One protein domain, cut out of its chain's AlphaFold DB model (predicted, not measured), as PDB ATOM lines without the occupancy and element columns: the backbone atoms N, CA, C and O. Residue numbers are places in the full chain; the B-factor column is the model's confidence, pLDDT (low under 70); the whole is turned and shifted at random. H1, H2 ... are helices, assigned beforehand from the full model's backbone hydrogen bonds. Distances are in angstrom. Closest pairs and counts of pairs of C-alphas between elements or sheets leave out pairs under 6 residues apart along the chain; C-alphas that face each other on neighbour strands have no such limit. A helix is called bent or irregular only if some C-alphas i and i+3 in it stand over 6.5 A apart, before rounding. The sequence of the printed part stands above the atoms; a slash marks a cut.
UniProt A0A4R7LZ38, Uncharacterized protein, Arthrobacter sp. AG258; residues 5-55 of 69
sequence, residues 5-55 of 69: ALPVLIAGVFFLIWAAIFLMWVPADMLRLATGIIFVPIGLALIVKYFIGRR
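AT A GLANCE: This is residues 5 to 55 of the 69 residues of an uncharacterized protein of Arthrobacter sp. AG258 (UniProt A0A4R7LZ38). Two long helices, H1 and H2, meet near their ends at a sharp turn of the backbone and spread apart from there as a wide, open V or L, each helix making one arm. The far ends of the arms have nothing packed on them, and the second arm, H2, is the longer and has a kink part of the way along. The printed part has 51 residues with two named helices, H1 then H2, and no named strand, and the class is all helix. The whole is extended, with a radius of gyration of the C-alphas of 17.3 A, and flat, spanning 51 by 32 by 9 A.

IN THESE COORDINATES: H1 runs from Ala 5, with its C-alpha at (23.175, 0.061, 48.837), to Trp 25, with its C-alpha at (16.477, -25.678, 63.200), and is 30.2 A long from first to last C-alpha. After a tight link of 2 residues, H2 covers residues 28 to 53 and is 35.2 A long, ending with C-alpha 53 at (36.838, -35.874, 28.226). H2 has a kink of 34 degrees near residue 35. It is neither bent nor irregular, but only just: C-alphas 38 and 41 are 6.2 A apart.

HOW THE PARTS SIT: H1 and H2 are close but not clearly touching, with 1 pair of C-alphas within 8 A, those of Leu 23 and Leu 31 at 7.7 A. Their lines are about perpendicular, at 75 degrees, and their centres are 26.3 A apart. In H1 every O i to N i+4 pair is within hydrogen-bond range; in H2 20 of 22 are.

THE WHOLE: The two C-alphas farthest apart, those of Leu 6 and Arg 55, are 51.5 A apart. Residues 5 to 21, 24 to 30 and 32 to 55 stand free. The printed part has no cut, and its one link between helices is tight. The mean pLDDT of the printed part is 74.7, and 18 residues are under 70: residue 5, residues 25 to 36, residue 39 and residues 52 to 55.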
ATOM      1  N   ALA A   5      22.245   0.991  48.204       66.69
ATOM      2  CA  ALA A   5      23.175   0.061  48.837       66.69
ATOM      3  C   ALA A   5      22.786  -0.316  50.277       66.69
ATOM      4  O   ALA A   5      22.927  -1.469  50.669       66.69
ATOM      5  N   LEU A   6      22.259   0.631  51.059       73.94
ATOM      6  CA  LEU A   6      21.881   0.408  52.461       73.94
ATOM      7  C   LEU A   6      20.745  -0.614  52.646       73.94
ATOM      8  O   LEU A   6      20.943  -1.575  53.390       73.94
ATOM      9  N   PRO A   7      19.579  -0.481  51.982       79.62
ATOM     10  CA  PRO A   7      18.494  -1.452  52.140       79.62
ATOM     11  C   PRO A   7      18.863  -2.840  51.600       79.62
ATOM     12  O   PRO A   7      18.459  -3.843  52.180       79.62
ATOM     13  N   VAL A   8      19.679  -2.912  50.542       82.81
ATOM     14  CA  VAL A   8      20.181  -4.185  50.000       82.81
ATOM     15  C   VAL A   8      21.130  -4.868  50.986       82.81
ATOM     16  O   VAL A   8      21.023  -6.076  51.196       82.81
ATOM     17  N   LEU A   9      22.016  -4.109  51.637       85.62
ATOM     18  CA  LEU A   9      22.921  -4.640  52.655       85.62
ATOM     19  C   LEU A   9      22.141  -5.189  53.860       85.62
ATOM     20  O   LEU A   9      22.403  -6.302  54.310       85.62
ATOM     21  N   ILE A  10      21.145  -4.437  54.341       86.12
ATOM     22  CA  ILE A  10      20.287  -4.841  55.464       86.12
ATOM     23  C   ILE A  10      19.508  -6.113  55.110       86.12
ATOM     24  O   ILE A  10      19.489  -7.057  55.901       86.12
ATOM     25  N   ALA A  11      18.917  -6.175  53.914       86.19
ATOM     26  CA  ALA A  11      18.213  -7.362  53.443       86.19
ATOM     27  C   ALA A  11      19.152  -8.575  53.340       86.19
ATOM     28  O   ALA A  11      18.798  -9.661  53.794       86.19
ATOM     29  N   GLY A  12      20.366  -8.395  52.811       86.62
ATOM     30  CA  GLY A  12      21.361  -9.463  52.710       86.62
ATOM     31  C   GLY A  12      21.772 -10.022  54.073       86.62
ATOM     32  O   GLY A  12      21.768 -11.237  54.266       86.62
ATOM     33  N   VAL A  13      22.065  -9.148  55.040       89.38
ATOM     34  CA  VAL A  13      22.417  -9.558  56.412       89.38
ATOM     35  C   VAL A  13      21.240 -10.261  57.091       89.38
ATOM     36  O   VAL A  13      21.433 -11.297  57.726       89.38
ATOM     37  N   PHE A  14      20.019  -9.750  56.918       91.00
ATOM     38  CA  PHE A  14      18.813 -10.380  57.452       91.00
ATOM     39  C   PHE A  14      18.624 -11.797  56.900       91.00
ATOM     40  O   PHE A  14      18.460 -12.738  57.674       91.00
ATOM     41  N   PHE A  15      18.720 -11.970  55.579       86.00
ATOM     42  CA  PHE A  15      18.623 -13.284  54.943       86.00
ATOM     43  C   PHE A  15      19.726 -14.238  55.403       86.00
ATOM     44  O   PHE A  15      19.455 -15.421  55.593       86.00
ATOM     45  N   LEU A  16      20.947 -13.742  55.623       88.12
ATOM     46  CA  LEU A  16      22.063 -14.555  56.104       88.12
ATOM     47  C   LEU A  16      21.807 -15.091  57.521       88.12
ATOM     48  O   LEU A  16      21.972 -16.286  57.770       88.12
ATOM     49  N   ILE A  17      21.366 -14.221  58.433       84.00
ATOM     50  CA  ILE A  17      21.013 -14.606  59.808       84.00
ATOM     51  C   ILE A  17      19.837 -15.585  59.789       84.00
ATOM     52  O   ILE A  17      19.869 -16.612  60.466       84.00
ATOM     53  N   TRP A  18      18.821 -15.302  58.976       82.88
ATOM     54  CA  TRP A  18      17.643 -16.154  58.856       82.88
ATOM     55  C   TRP A  18      17.992 -17.539  58.298       82.88
ATOM     56  O   TRP A  18      17.548 -18.548  58.842       82.88
ATOM     57  N   ALA A  19      18.861 -17.609  57.286       79.81
ATOM     58  CA  ALA A  19      19.370 -18.864  56.742       79.81
ATOM     59  C   ALA A  19      20.176 -19.667  57.774       79.81
ATOM     60  O   ALA A  19      20.042 -20.885  57.822       79.81
ATOM     61  N   ALA A  20      20.972 -19.011  58.627       79.88
ATOM     62  CA  ALA A  20      21.721 -19.678  59.694       79.88
ATOM     63  C   ALA A  20      20.800 -20.256  60.785       79.88
ATOM     64  O   ALA A  20      21.008 -21.380  61.240       79.88
ATOM     65  N   ILE A  21      19.751 -19.524  61.172       78.50
ATOM     66  CA  ILE A  21      18.739 -20.013  62.121       78.50
ATOM     67  C   ILE A  21      17.970 -21.186  61.513       78.50
ATOM     68  O   ILE A  21      17.791 -22.212  62.168       78.50
ATOM     69  N   PHE A  22      17.558 -21.059  60.249       75.12
ATOM     70  CA  PHE A  22      16.890 -22.127  59.515       75.12
ATOM     71  C   PHE A  22      17.783 -23.369  59.423       75.12
ATOM     72  O   PHE A  22      17.325 -24.469  59.694       75.12
ATOM     73  N   LEU A  23      19.076 -23.200  59.147       72.88
ATOM     74  CA  LEU A  23      20.061 -24.278  59.134       72.88
ATOM     75  C   LEU A  23      20.206 -24.970  60.498       72.88
ATOM     76  O   LEU A  23      20.383 -26.183  60.549       72.88
ATOM     77  N   MET A  24      20.131 -24.212  61.593       71.81
ATOM     78  CA  MET A  24      20.215 -24.746  62.953       71.81
ATOM     79  C   MET A  24      18.941 -25.494  63.377       71.81
ATOM     80  O   MET A  24      19.022 -26.442  64.154       71.81
ATOM     81  N   TRP A  25      17.775 -25.071  62.882       65.19
ATOM     82  CA  TRP A  25      16.477 -25.678  63.200       65.19
ATOM     83  C   TRP A  25      16.074 -26.816  62.264       65.19
ATOM     84  O   TRP A  25      15.298 -27.690  62.652       65.19
ATOM     85  N   VAL A  26      16.565 -26.815  61.027       67.94
ATOM     86  CA  VAL A  26      16.269 -27.868  60.062       67.94
ATOM     87  C   VAL A  26      17.058 -29.123  60.431       67.94
ATOM     88  O   VAL A  26      18.279 -29.057  60.584       67.94
ATOM     89  N   PRO A  27      16.397 -30.291  60.525       68.75
ATOM     90  CA  PRO A  27      17.085 -31.556  60.714       68.75
ATOM     91  C   PRO A  27      18.158 -31.726  59.642       68.75
ATOM     92  O   PRO A  27      17.873 -31.590  58.448       68.75
ATOM     93  N   ALA A  28      19.382 -32.053  60.057       66.00
ATOM     94  CA  ALA A  28      20.503 -32.251  59.141       66.00
ATOM     95  C   ALA A  28      20.162 -33.241  58.012       66.00
ATOM     96  O   ALA A  28      20.678 -33.101  56.909       66.00
ATOM     97  N   ASP A  29      19.240 -34.178  58.246       61.84
ATOM     98  CA  ASP A  29      18.725 -35.111  57.242       61.84
ATOM     99  C   ASP A  29      17.962 -34.431  56.097       61.84
ATOM    100  O   ASP A  29      18.184 -34.766  54.938       61.84
ATOM    101  N   MET A  30      17.120 -33.431  56.381       66.31
ATOM    102  CA  MET A  30      16.419 -32.638  55.356       66.31
ATOM    103  C   MET A  30      17.405 -31.783  54.557       66.31
ATOM    104  O   MET A  30      17.312 -31.678  53.332       66.31
ATOM    105  N   LEU A  31      18.394 -31.210  55.243       66.25
ATOM    106  CA  LEU A  31      19.431 -30.416  54.601       66.25
ATOM    107  C   LEU A  31      20.339 -31.277  53.718       66.25
ATOM    108  O   LEU A  31      20.683 -30.874  52.607       66.25
ATOM    109  N   ARG A  32      20.688 -32.477  54.190       63.72
ATOM    110  CA  ARG A  32      21.459 -33.497  53.474       63.72
ATOM    111  C   ARG A  32      20.673 -34.089  52.310       63.72
ATOM    112  O   ARG A  32      21.277 -34.410  51.293       63.72
ATOM    113  N   LEU A  33      19.346 -34.178  52.414       67.50
ATOM    114  CA  LEU A  33      18.471 -34.542  51.302       67.50
ATOM    115  C   LEU A  33      18.498 -33.459  50.217       67.50
ATOM    116  O   LEU A  33      18.745 -33.767  49.056       67.50
ATOM    117  N   ALA A  34      18.320 -32.188  50.587       69.25
ATOM    118  CA  ALA A  34      18.334 -31.074  49.639       69.25
ATOM    119  C   ALA A  34      19.714 -30.886  48.984       69.25
ATOM    120  O   ALA A  34      19.821 -30.783  47.761       69.25
ATOM    121  N   THR A  35      20.789 -30.908  49.778       66.62
ATOM    122  CA  THR A  35      22.157 -30.874  49.239       66.62
ATOM    123  C   THR A  35      22.479 -32.136  48.451       66.62
ATOM    124  O   THR A  35      23.072 -32.027  47.389       66.62
ATOM    125  N   GLY A  36      22.031 -33.318  48.867       63.66
ATOM    126  CA  GLY A  36      22.166 -34.545  48.083       63.66
ATOM    127  C   GLY A  36      21.497 -34.428  46.713       63.66
ATOM    128  O   GLY A  36      22.139 -34.665  45.699       63.66
ATOM    129  N   ILE A  37      20.245 -33.973  46.654       71.81
ATOM    130  CA  ILE A  37      19.498 -33.813  45.396       71.81
ATOM    131  C   ILE A  37      20.163 -32.803  44.457       71.81
ATOM    132  O   ILE A  37      20.122 -32.996  43.248       71.81
ATOM    133  N   ILE A  38      20.788 -31.745  44.978       71.00
ATOM    134  CA  ILE A  38      21.426 -30.712  44.148       71.00
ATOM    135  C   ILE A  38      22.866 -31.099  43.776       71.00
ATOM    136  O   ILE A  38      23.257 -31.011  42.614       71.00
ATOM    137  N   PHE A  39      23.670 -31.557  44.736       69.62
ATOM    138  CA  PHE A  39      25.093 -31.831  44.534       69.62
ATOM    139  C   PHE A  39      25.368 -33.188  43.882       69.62
ATOM    140  O   PHE A  39      26.358 -33.302  43.159       69.62
ATOM    141  N   VAL A  40      24.516 -34.204  44.065       75.38
ATOM    142  CA  VAL A  40      24.682 -35.512  43.403       75.38
ATOM    143  C   VAL A  40      24.600 -35.408  41.874       75.38
ATOM    144  O   VAL A  40      25.528 -35.891  41.226       75.38
ATOM    145  N   PRO A  41      23.588 -34.772  41.248       76.69
ATOM    146  CA  PRO A  41      23.548 -34.651  39.791       76.69
ATOM    147  C   PRO A  41      24.668 -33.761  39.246       76.69
ATOM    148  O   PRO A  41      25.196 -34.055  38.177       76.69
ATOM    149  N   ILE A  42      25.095 -32.728  39.982       80.31
ATOM    150  CA  ILE A  42      26.246 -31.891  39.596       80.31
ATOM    151  C   ILE A  42      27.543 -32.711  39.637       80.31
ATOM    152  O   ILE A  42      28.312 -32.701  38.675       80.31
ATOM    153  N   GLY A  43      27.775 -33.456  40.719       78.12
ATOM    154  CA  GLY A  43      28.926 -34.347  40.854       78.12
ATOM    155  C   GLY A  43      28.932 -35.432  39.779       78.12
ATOM    156  O   GLY A  43      29.957 -35.658  39.138       78.12
ATOM    157  N   LEU A  44      27.774 -36.037  39.504       81.94
ATOM    158  CA  LEU A  44      27.618 -37.027  38.443       81.94
ATOM    159  C   LEU A  44      27.891 -36.417  37.063       81.94
ATOM    160  O   LEU A  44      28.626 -37.010  36.280       81.94
ATOM    161  N   ALA A  45      27.378 -35.219  36.774       80.19
ATOM    162  CA  ALA A  45      27.643 -34.518  35.520       80.19
ATOM    163  C   ALA A  45      29.134 -34.192  35.343       80.19
ATOM    164  O   ALA A  45      29.669 -34.343  34.243       80.19
ATOM    165  N   LEU A  46      29.831 -33.797  36.414       81.88
ATOM    166  CA  LEU A  46      31.277 -33.565  36.393       81.88
ATOM    167  C   LEU A  46      32.065 -34.859  36.176       81.88
ATOM    168  O   LEU A  46      32.992 -34.863  35.369       81.88
ATOM    169  N   ILE A  47      31.686 -35.955  36.836       81.06
ATOM    170  CA  ILE A  47      32.305 -37.274  36.644       81.06
ATOM    171  C   ILE A  47      32.082 -37.752  35.207       81.06
ATOM    172  O   ILE A  47      33.033 -38.146  34.539       81.06
ATOM    173  N   VAL A  48      30.858 -37.659  34.691       82.62
ATOM    174  CA  VAL A  48      30.517 -38.023  33.310       82.62
ATOM    175  C   VAL A  48      31.302 -37.165  32.317       82.62
ATOM    176  O   VAL A  48      31.918 -37.707  31.403       82.62
ATOM    177  N   LYS A  49      31.378 -35.845  32.521       77.81
ATOM    178  CA  LYS A  49      32.200 -34.941  31.701       77.81
ATOM    179  C   LYS A  49      33.686 -35.292  31.776       77.81
ATOM    180  O   LYS A  49      34.357 -35.275  30.748       77.81
ATOM    181  N   TYR A  50      34.193 -35.636  32.957       76.81
ATOM    182  CA  TYR A  50      35.575 -36.068  33.143       76.81
ATOM    183  C   TYR A  50      35.853 -37.373  32.391       76.81
ATOM    184  O   TYR A  50      36.844 -37.451  31.677       76.81
ATOM    185  N   PHE A  51      34.958 -38.363  32.467       72.06
ATOM    186  CA  PHE A  51      35.079 -39.633  31.741       72.06
ATOM    187  C   PHE A  51      34.915 -39.480  30.222       72.06
ATOM    188  O   PHE A  51      35.634 -40.130  29.465       72.06
ATOM    189  N   ILE A  52      34.017 -38.607  29.760       66.31
ATOM    190  CA  ILE A  52      33.843 -38.295  28.335       66.31
ATOM    191  C   ILE A  52      35.064 -37.541  27.800       66.31
ATOM    192  O   ILE A  52      35.561 -37.882  26.731       66.31
ATOM    193  N   GLY A  53      35.596 -36.577  28.557       59.16
ATOM    194  CA  GLY A  53      36.838 -35.874  28.226       59.16
ATOM    195  C   GLY A  53      38.080 -36.766  28.306       59.16
ATOM    196  O   GLY A  53      39.061 -36.513  27.614       59.16
ATOM    197  N   ARG A  54      38.029 -37.844  29.101       53.91
ATOM    198  CA  ARG A  54      39.047 -38.900  29.144       53.91
ATOM    199  C   ARG A  54      38.854 -39.992  28.103       53.91
ATOM    200  O   ARG A  54      39.650 -40.930  28.133       53.91
ATOM    201  N   ARG A  55      37.872 -39.914  27.188       51.72
ATOM    202  CA  ARG A  55      37.901 -40.803  26.019       51.72
ATOM    203  C   ARG A  55      39.236 -40.546  25.318       51.72
ATOM    204  O   ARG A  55      39.428 -39.443  24.806       51.72
TER     205      ARG A  55